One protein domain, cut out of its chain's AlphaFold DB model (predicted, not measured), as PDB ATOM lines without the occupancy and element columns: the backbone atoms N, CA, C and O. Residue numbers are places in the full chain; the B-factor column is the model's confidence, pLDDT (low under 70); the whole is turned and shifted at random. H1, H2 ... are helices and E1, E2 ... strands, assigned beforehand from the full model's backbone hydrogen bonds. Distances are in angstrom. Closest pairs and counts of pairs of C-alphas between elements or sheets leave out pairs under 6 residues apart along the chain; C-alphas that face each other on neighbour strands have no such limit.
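This is residues 2 to 77 of the 167 residues of an uncharacterized protein of Chloroflexi bacterium (UniProt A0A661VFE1). Little regular structure: a mostly looped chain, with residues 2 to 27 winding at one end, short helix H1 next, then the small hairpin E1 and E2, and short helix H2 towards the other end. The 76 printed residues hold H1, E1, E2, H2 in that order, the two strands antiparallel; the class is mixed, with 21 residues in named elements. It is compact, radius of gyration of the C-alphas 12.5 A, spanning 35 by 26 by 17 A.

After residues 2 to 27, find H1, residues 28 to 35; its closest C-alphas to E2, residues 56 to 59, are Tyr 29 and Leu 59, 6.6 A. E1, residues 46 to 49, forms a hairpin with E2, antiparallel at 140 degrees; look at N 46 and O 59, 2.9 A. H2, residues 73 to 77, is apart from H1 and E1. In both helices every O i to N i+4 pair is within hydrogen-bond range.

Find C-alpha 28 at (168.794, 223.829, 155.342); H1 runs 10.3 A from there. E1 runs 9.8 A, E2 9.4 A, and H2 6.1 A, to C-alpha 77 at (153.498, 223.200, 166.432).

The C-alphas farthest apart, Ala 12 and Asn 55, are 35.6 A apart. The printed part has no cut; the link E2 to H2 is long. Look for pLDDT under 70 at residues 11 to 13, 15 to 18 and 62 to 67.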
ATOM      1  N   SER A   2     170.608 239.210 143.972       72.44
ATOM      2  CA  SER A   2     171.482 238.185 144.564       72.44
ATOM      3  C   SER A   2     170.829 236.795 144.525       72.44
ATOM      4  O   SER A   2     169.598 236.666 144.583       72.44
ATOM      5  N   LYS A   3     171.661 235.756 144.382       78.62
ATOM      6  CA  LYS A   3     171.259 234.344 144.411       78.62
ATOM      7  C   LYS A   3     171.920 233.650 145.605       78.62
ATOM      8  O   LYS A   3     173.067 233.945 145.924       78.62
ATOM      9  N   CYS A   4     171.216 232.714 146.243       82.88
ATOM     10  CA  CYS A   4     171.835 231.804 147.215       82.88
ATOM     11  C   CYS A   4     172.726 230.768 146.512       82.88
ATOM     12  O   CYS A   4     172.606 230.572 145.303       82.88
ATOM     13  N   PHE A   5     173.508 230.006 147.285       82.94
ATOM     14  CA  PHE A   5     174.288 228.853 146.805       82.94
ATOM     15  C   PHE A   5     173.526 227.913 145.843       82.94
ATOM     16  O   PHE A   5     174.052 227.507 144.816       82.94
ATOM     17  N   CYS A   6     172.253 227.607 146.118       81.44
ATOM     18  CA  CYS A   6     171.422 226.761 145.243       81.44
ATOM     19  C   CYS A   6     170.810 227.498 144.036       81.44
ATOM     20  O   CYS A   6     169.822 227.032 143.470       81.44
ATOM     21  N   GLY A   7     171.291 228.696 143.703       79.50
ATOM     22  CA  GLY A   7     170.840 229.483 142.557       79.50
ATOM     23  C   GLY A   7     169.475 230.169 142.709       79.50
ATOM     24  O   GLY A   7     169.015 230.791 141.752       79.50
ATOM     25  N   ARG A   8     168.811 230.096 143.875       79.00
ATOM     26  CA  ARG A   8     167.505 230.757 144.078       79.00
ATOM     27  C   ARG A   8     167.663 232.262 144.327       79.00
ATOM     28  O   ARG A   8     168.541 232.631 145.111       79.00
ATOM     29  N   PRO A   9     166.782 233.111 143.767       78.62
ATOM     30  CA  PRO A   9     166.741 234.533 144.095       78.62
ATOM     31  C   PRO A   9     166.468 234.761 145.586       78.62
ATOM     32  O   PRO A   9     165.541 234.175 146.148       78.62
ATOM     33  N   THR A  10     167.260 235.616 146.232       72.44
ATOM     34  CA  THR A  10     167.117 235.936 147.669       72.44
ATOM     35  C   THR A  10     166.487 237.305 147.925       72.44
ATOM     36  O   THR A  10     165.958 237.536 149.015       72.44
ATOM     37  N   GLY A  11     166.474 238.182 146.913       69.62
ATOM     38  CA  GLY A  11     166.085 239.590 147.049       69.62
ATOM     39  C   GLY A  11     167.116 240.413 147.831       69.62
ATOM     40  O   GLY A  11     168.119 239.871 148.298       69.62
ATOM     41  N   ALA A  12     166.863 241.718 147.970       68.75
ATOM     42  CA  ALA A  12     167.606 242.562 148.907       68.75
ATOM     43  C   ALA A  12     167.420 242.034 150.342       68.75
ATOM     44  O   ALA A  12     166.341 241.537 150.686       68.75
ATOM     45  N   ASP A  13     168.491 242.062 151.135       65.69
ATOM     46  CA  ASP A  13     168.510 241.664 152.552       65.69
ATOM     47  C   ASP A  13     167.917 240.284 152.861       65.69
ATOM     48  O   ASP A  13     167.378 240.044 153.942       65.69
ATOM     49  N   TRP A  14     167.995 239.343 151.913       70.12
ATOM     50  CA  TRP A  14     167.467 237.985 152.090       70.12
ATOM     51  C   TRP A  14     165.952 237.945 152.365       70.12
ATOM     52  O   TRP A  14     165.443 236.965 152.922       70.12
ATOM     53  N   LYS A  15     165.204 238.975 151.934       64.38
ATOM     54  CA  LYS A  15     163.752 239.113 152.151       64.38
ATOM     55  C   LYS A  15     162.963 237.869 151.731       64.38
ATOM     56  O   LYS A  15     162.081 237.426 152.468       64.38
ATOM     57  N   TYR A  16     163.306 237.265 150.590       65.06
ATOM     58  CA  TYR A  16     162.629 236.067 150.069       65.06
ATOM     59  C   TYR A  16     163.233 234.752 150.574       65.06
ATOM     60  O   TYR A  16     162.673 233.677 150.344       65.06
ATOM     61  N   SER A  17     164.356 234.809 151.296       69.00
ATOM     62  CA  SER A  17     164.947 233.619 151.893       69.00
ATOM     63  C   SER A  17     164.068 233.087 153.019       69.00
ATOM     64  O   SER A  17     163.741 233.783 153.987       69.00
ATOM     65  N   ARG A  18     163.723 231.802 152.908       69.88
ATOM     66  CA  ARG A  18     163.075 231.040 153.982       69.88
ATOM     67  C   ARG A  18     164.084 230.549 155.018       69.88
ATOM     68  O   ARG A  18     163.683 230.201 156.123       69.88
ATOM     69  N   ASN A  19     165.372 230.539 154.683       75.31
ATOM     70  CA  ASN A  19     166.414 230.364 155.675       75.31
ATOM     71  C   ASN A  19     166.626 231.672 156.432       75.31
ATOM     72  O   ASN A  19     167.003 232.684 155.839       75.31
ATOM     73  N   LYS A  20     166.375 231.620 157.737       77.19
ATOM     74  CA  LYS A  20     166.586 232.734 158.657       77.19
ATOM     75  C   LYS A  20     167.825 232.557 159.534       77.19
ATOM     76  O   LYS A  20     168.044 233.402 160.385       77.19
ATOM     77  N   PHE A  21     168.598 231.489 159.322       80.38
ATOM     78  CA  PHE A  21     169.728 231.092 160.166       80.38
ATOM     79  C   PHE A  21     171.087 231.324 159.509       80.38
ATOM     80  O   PHE A  21     172.009 231.773 160.174       80.38
ATOM     81  N   HIS A  22     171.206 231.085 158.201       77.62
ATOM     82  CA  HIS A  22     172.477 231.240 157.482       77.62
ATOM     83  C   HIS A  22     172.392 232.326 156.408       77.62
ATOM     84  O   HIS A  22     171.339 232.553 155.810       77.62
ATOM     85  N   THR A  23     173.524 232.976 156.159       71.62
ATOM     86  CA  THR A  23     173.677 234.159 155.300       71.62
ATOM     87  C   THR A  23     174.006 233.858 153.845       71.62
ATOM     88  O   THR A  23     173.926 234.783 153.059       71.62
ATOM     89  N   ASN A  24     174.369 232.621 153.474       76.19
ATOM     90  CA  ASN A  24     174.817 232.280 152.108       76.19
ATOM     91  C   ASN A  24     173.953 231.209 151.419       76.19
ATOM     92  O   ASN A  24     174.110 230.905 150.232       76.19
ATOM     93  N   VAL A  25     172.976 230.655 152.137       82.25
ATOM     94  CA  VAL A  25     172.117 229.580 151.638       82.25
ATOM     95  C   VAL A  25     170.651 229.869 151.920       82.25
ATOM     96  O   VAL A  25     170.283 230.425 152.948       82.25
ATOM     97  N   CYS A  26     169.781 229.467 151.002       80.56
ATOM     98  CA  CYS A  26     168.352 229.780 151.047       80.56
ATOM     99  C   CYS A  26     167.511 228.733 151.794       80.56
ATOM    100  O   CYS A  26     166.320 228.957 151.995       80.56
ATOM    101  N   SER A  27     168.088 227.597 152.205       84.06
ATOM    102  CA  SER A  27     167.414 226.523 152.955       84.06
ATOM    103  C   SER A  27     168.421 225.657 153.720       84.06
ATOM    104  O   SER A  27     169.597 225.631 153.360       84.06
ATOM    105  N   ARG A  28     167.959 224.873 154.707       86.88
ATOM    106  CA  ARG A  28     168.794 223.829 155.342       86.88
ATOM    107  C   ARG A  28     169.310 222.797 154.329       86.88
ATOM    108  O   ARG A  28     170.428 222.323 154.445       86.88
ATOM    109  N   TYR A  29     168.523 222.489 153.299       88.44
ATOM    110  CA  TYR A  29     168.956 221.604 152.213       88.44
ATOM    111  C   TYR A  29     170.187 222.165 151.488       88.44
ATOM    112  O   TYR A  29     171.150 221.449 151.217       88.44
ATOM    113  N   CYS A  30     170.160 223.466 151.199       87.06
ATOM    114  CA  CYS A  30     171.274 224.166 150.577       87.06
ATOM    115  C   CYS A  30     172.492 224.237 151.494       87.06
ATOM    116  O   CYS A  30     173.598 224.047 151.006       87.06
ATOM    117  N   GLN A  31     172.275 224.432 152.799       88.31
ATOM    118  CA  GLN A  31     173.337 224.355 153.803       88.31
ATOM    119  C   GLN A  31     174.043 222.997 153.749       88.31
ATOM    120  O   GLN A  31     175.239 222.948 153.501       88.31
ATOM    121  N   LEU A  32     173.298 221.894 153.868       90.00
ATOM    122  CA  LEU A  32     173.872 220.541 153.853       90.00
ATOM    123  C   LEU A  32     174.549 220.190 152.526       90.00
ATOM    124  O   LEU A  32     175.495 219.410 152.494       90.00
ATOM    125  N   THR A  33     174.061 220.748 151.418       90.69
ATOM    126  CA  THR A  33     174.702 220.571 150.112       90.69
ATOM    127  C   THR A  33     176.064 221.271 150.074       90.69
ATOM    128  O   THR A  33     177.032 220.665 149.621       90.69
ATOM    129  N   ALA A  34     176.135 222.509 150.579       90.12
ATOM    130  CA  ALA A  34     177.369 223.285 150.658       90.12
ATOM    131  C   ALA A  34     178.373 222.666 151.644       90.12
ATOM    132  O   ALA A  34     179.522 222.461 151.281       90.12
ATOM    133  N   GLU A  35     177.933 222.278 152.846       90.12
ATOM    134  CA  GLU A  35     178.783 221.641 153.870       90.12
ATOM    135  C   GLU A  35     179.422 220.333 153.393       90.12
ATOM    136  O   GLU A  35     180.526 219.994 153.804       90.12
ATOM    137  N   LYS A  36     178.736 219.593 152.515       92.50
ATOM    138  CA  LYS A  36     179.251 218.350 151.928       92.50
ATOM    139  C   LYS A  36     180.049 218.566 150.637       92.50
ATOM    140  O   LYS A  36     180.396 217.579 149.994       92.50
ATOM    141  N   ASN A  37     180.300 219.814 150.231       92.19
ATOM    142  CA  ASN A  37     180.966 220.166 148.971       92.19
ATOM    143  C   ASN A  37     180.333 219.491 147.739       92.19
ATOM    144  O   ASN A  37     181.019 219.034 146.826       92.19
ATOM    145  N   LEU A  38     178.999 219.396 147.709       91.44
ATOM    146  CA  LEU A  38     178.273 218.747 146.618       91.44
ATOM    147  C   LEU A  38     177.728 219.773 145.624       91.44
ATOM    148  O   LEU A  38     177.210 220.821 146.004       91.44
ATOM    149  N   ALA A  39     177.690 219.413 144.340       90.75
ATOM    150  CA  ALA A  39     176.889 220.148 143.363       90.75
ATOM    151  C   ALA A  39     175.388 220.035 143.698       90.75
ATOM    152  O   ALA A  39     174.909 218.955 144.070       90.75
ATOM    153  N   PHE A  40     174.633 221.127 143.550       88.62
ATOM    154  CA  PHE A  40     173.187 221.142 143.785       88.62
ATOM    155  C   PHE A  40     172.444 220.212 142.810       88.62
ATOM    156  O   PHE A  40     172.647 220.278 141.601       88.62
ATOM    157  N   LYS A  41     171.557 219.355 143.334       89.38
ATOM    158  CA  LYS A  41     170.694 218.455 142.548       89.38
ATOM    159  C   LYS A  41     169.303 218.401 143.172       89.38
ATOM    160  O   LYS A  41     169.193 218.014 144.324       89.38
ATOM    161  N   VAL A  42     168.243 218.721 142.428       84.75
ATOM    162  CA  VAL A  42     166.868 218.783 142.975       84.75
ATOM    163  C   VAL A  42     166.414 217.446 143.576       84.75
ATOM    164  O   VAL A  42     165.818 217.434 144.649       84.75
ATOM    165  N   ASN A  43     166.775 216.327 142.943       87.38
ATOM    166  CA  ASN A  43     166.310 214.990 143.328       87.38
ATOM    167  C   ASN A  43     167.118 214.348 144.468       87.38
ATOM    168  O   ASN A  43     166.746 213.282 144.956       87.38
ATOM    169  N   ARG A  44     168.230 214.959 144.906       90.31
ATOM    170  CA  ARG A  44     168.986 214.426 146.048       90.31
ATOM    171  C   ARG A  44     168.178 214.643 147.322       90.31
ATOM    172  O   ARG A  44     167.586 215.705 147.510       90.31
ATOM    173  N   THR A  45     168.231 213.667 148.218       91.12
ATOM    174  CA  THR A  45     167.640 213.754 149.552       91.12
ATOM    175  C   THR A  45     168.723 213.618 150.620       91.12
ATOM    176  O   THR A  45     169.776 213.028 150.371       91.12
ATOM    177  N   PHE A  46     168.490 214.204 151.792       90.69
ATOM    178  CA  PHE A  46     169.338 214.019 152.968       90.69
ATOM    179  C   PHE A  46     168.506 213.440 154.102       90.69
ATOM    180  O   PHE A  46     167.478 214.015 154.455       90.69
ATOM    181  N   THR A  47     168.960 212.345 154.701       92.44
ATOM    182  CA  THR A  47     168.403 211.871 155.970       92.44
ATOM    183  C   THR A  47     168.879 212.799 157.077       92.44
ATOM    184  O   THR A  47     170.080 213.002 157.248       92.44
ATOM    185  N   VAL A  48     167.936 213.407 157.791       91.56
ATOM    186  CA  VAL A  48     168.221 214.323 158.898       91.56
ATOM    187  C   VAL A  48     167.306 214.024 160.071       91.56
ATOM    188  O   VAL A  48     166.185 213.551 159.894       91.56
ATOM    189  N   GLU A  49     167.761 214.356 161.269       93.56
ATOM    190  CA  GLU A  49     166.968 214.199 162.483       93.56
ATOM    191  C   GLU A  49     166.064 215.407 162.744       93.56
ATOM    192  O   GLU A  49     166.396 216.567 162.446       93.56
ATOM    193  N   CYS A  50     164.903 215.114 163.323       93.19
ATOM    194  CA  CYS A  50     163.953 216.081 163.838       93.19
ATOM    195  C   CYS A  50     164.504 216.765 165.089       93.19
ATOM    196  O   CYS A  50     164.965 216.110 166.015       93.19
ATOM    197  N   TYR A  51     164.370 218.088 165.162       94.31
ATOM    198  CA  TYR A  51     164.835 218.871 166.307       94.31
ATOM    199  C   TYR A  51     163.942 218.741 167.543       94.31
ATOM    200  O   TYR A  51     164.322 219.257 168.587       94.31
ATOM    201  N   ALA A  52     162.763 218.120 167.427       94.81
ATOM    202  CA  ALA A  52     161.786 218.006 168.512       94.81
ATOM    203  C   ALA A  52     161.641 216.591 169.090       94.81
ATOM    204  O   ALA A  52     161.311 216.474 170.262       94.81
ATOM    205  N   CYS A  53     161.824 215.543 168.282       93.19
ATOM    206  CA  CYS A  53     161.561 214.157 168.694       93.19
ATOM    207  C   CYS A  53     162.644 213.163 168.258       93.19
ATOM    208  O   CYS A  53     162.431 211.960 168.351       93.19
ATOM    209  N   SER A  54     163.760 213.645 167.703       88.88
ATOM    210  CA  SER A  54     164.882 212.837 167.205       88.88
ATOM    211  C   SER A  54     164.578 211.795 166.109       88.88
ATOM    212  O   SER A  54     165.508 211.218 165.558       88.88
ATOM    213  N   ASN A  55     163.325 211.648 165.662       92.88
ATOM    214  CA  ASN A  55     162.989 210.860 164.471       92.88
ATOM    215  C   ASN A  55     163.723 211.370 163.223       92.88
ATOM    216  O   ASN A  55     163.813 212.580 162.985       92.88
ATOM    217  N   THR A  56     164.171 210.455 162.368       92.75
ATOM    218  CA  THR A  56     164.780 210.796 161.078       92.75
ATOM    219  C   THR A  56     163.732 211.014 159.990       92.75
ATOM    220  O   THR A  56     162.711 210.332 159.953       92.75
ATOM    221  N   PHE A  57     163.995 211.925 159.056       91.19
ATOM    222  CA  PHE A  57     163.160 212.134 157.875       91.19
ATOM    223  C   PHE A  57     163.997 212.553 156.659       91.19
ATOM    224  O   PHE A  57     165.127 213.031 156.786       91.19
ATOM    225  N   ALA A  58     163.430 212.391 155.461       90.56
ATOM    226  CA  ALA A  58     164.081 212.778 154.213       90.56
ATOM    227  C   ALA A  58     163.873 214.272 153.916       90.56
ATOM    228  O   ALA A  58     162.777 214.713 153.560       90.56
ATOM    229  N   LEU A  59     164.946 215.054 153.999       89.44
ATOM    230  CA  LEU A  59     164.992 216.439 153.549       89.44
ATOM    231  C   LEU A  59     165.192 216.484 152.027       89.44
ATOM    232  O   LEU A  59     166.213 216.021 151.516       89.44
ATOM    233  N   LYS A  60     164.228 217.061 151.302       86.56
ATOM    234  CA  LYS A  60     164.205 217.125 149.828       86.56
ATOM    235  C   LYS A  60     164.136 218.567 149.307       86.56
ATOM    236  O   LYS A  60     163.765 219.488 150.040       86.56
ATOM    237  N   SER A  61     164.441 218.745 148.023       81.38
ATOM    238  CA  SER A  61     164.137 219.945 147.232       81.38
ATOM    239  C   SER A  61     163.068 219.590 146.175       81.38
ATOM    240  O   SER A  61     163.044 218.462 145.712       81.38
ATOM    241  N   GLN A  62     162.150 220.461 145.748       67.75
ATOM    242  CA  GLN A  62     161.818 221.762 146.319       67.75
ATOM    243  C   GLN A  62     160.863 221.606 147.516       67.75
ATOM    244  O   GLN A  62     159.952 220.795 147.483       67.75
ATOM    245  N   TYR A  63     161.123 222.389 148.565       64.31
ATOM    246  CA  TYR A  63     160.323 222.613 149.776       64.31
ATOM    247  C   TYR A  63     159.103 221.715 150.041       64.31
ATOM    248  O   TYR A  63     158.039 221.917 149.469       64.31
ATOM    249  N   ASN A  64     159.200 220.893 151.091       56.34
ATOM    250  CA  ASN A  64     158.030 220.579 151.907       56.34
ATOM    251  C   ASN A  64     157.930 221.634 153.030       56.34
ATOM    252  O   ASN A  64     158.864 221.796 153.823       56.34
ATOM    253  N   HIS A  65     156.843 222.411 153.043       51.34
ATOM    254  CA  HIS A  65     156.675 223.672 153.785       51.34
ATOM    255  C   HIS A  65     156.885 223.585 155.310       51.34
ATOM    256  O   HIS A  65     157.133 224.610 155.944       51.34
ATOM    257  N   ALA A  66     156.829 222.390 155.900       50.69
ATOM    258  CA  ALA A  66     156.844 222.198 157.351       50.69
ATOM    259  C   ALA A  66     158.167 221.646 157.922       50.69
ATOM    260  O   ALA A  66     158.376 221.709 159.135       50.69
ATOM    261  N   ASN A  67     159.082 221.148 157.078       59.44
ATOM    262  CA  ASN A  67     160.026 220.116 157.521       59.44
ATOM    263  C   ASN A  67     161.514 220.437 157.314       59.44
ATOM    264  O   ASN A  67     162.307 219.548 157.045       59.44
ATOM    265  N   GLN A  68     161.972 221.691 157.420       77.31
ATOM    266  CA  GLN A  68     163.434 221.896 157.377       77.31
ATOM    267  C   GLN A  68     164.127 221.307 158.610       77.31
ATOM    268  O   GLN A  68     165.234 220.791 158.512       77.31
ATOM    269  N   ARG A  69     163.488 221.396 159.774       89.69
ATOM    270  CA  ARG A  69     164.051 220.971 161.067       89.69
ATOM    271  C   ARG A  69     163.118 220.050 161.850       89.69
ATOM    272  O   ARG A  69     163.521 219.482 162.854       89.69
ATOM    273  N   PHE A  70     161.893 219.863 161.366       91.00
ATOM    274  CA  PHE A  70     160.885 219.007 161.978       91.00
ATOM    275  C   PHE A  70     160.490 217.902 161.000       91.00
ATOM    276  O   PHE A  70     160.481 218.145 159.801       91.00
ATOM    277  N   CYS A  71     160.171 216.703 161.484       90.50
ATOM    278  CA  CYS A  71     159.707 215.623 160.609       90.50
ATOM    279  C   CYS A  71     158.236 215.803 160.196       90.50
ATOM    280  O   CYS A  71     157.811 215.267 159.175       90.50
ATOM    281  N   CYS A  72     157.463 216.573 160.967       88.31
ATOM    282  CA  CYS A  72     156.061 216.867 160.697       88.31
ATOM    283  C   CYS A  72     155.631 218.230 161.270       88.31
ATOM    284  O   CYS A  72     156.300 218.828 162.123       88.31
ATOM    285  N   GLN A  73     154.459 218.700 160.831       88.38
ATOM    286  CA  GLN A  73     153.847 219.943 161.310       88.38
ATOM    287  C   GLN A  73     153.544 219.909 162.813       88.38
ATOM    288  O   GLN A  73     153.635 220.939 163.479       88.38
ATOM    289  N   GLU A  74     153.207 218.742 163.360       91.81
ATOM    290  CA  GLU A  74     152.908 218.592 164.780       91.81
ATOM    291  C   GLU A  74     154.126 218.874 165.661       91.81
ATOM    292  O   GLU A  74     154.026 219.690 166.572       91.81
ATOM    293  N   CYS A  75     155.291 218.310 165.329       92.50
ATOM    294  CA  CYS A  75     156.548 218.591 166.028       92.50
ATOM    295  C   CYS A  75     156.860 220.092 166.060       92.50
ATOM    296  O   CYS A  75     157.185 220.649 167.109       92.50
ATOM    297  N   SER A  76     156.697 220.766 164.917       91.81
ATOM    298  CA  SER A  76     156.854 222.221 164.823       91.81
ATOM    299  C   SER A  76     155.855 222.950 165.726       91.81
ATOM    300  O   SER A  76     156.226 223.802 166.530       91.81
ATOM    301  N   ARG A  77     154.573 222.586 165.648       91.94
ATOM    302  CA  ARG A  77     153.498 223.200 166.432       91.94
ATOM    303  C   ARG A  77     153.710 223.030 167.936       91.94
ATOM    304  O   ARG A  77     153.513 224.003 168.657       91.94
TER     305      ARG A  77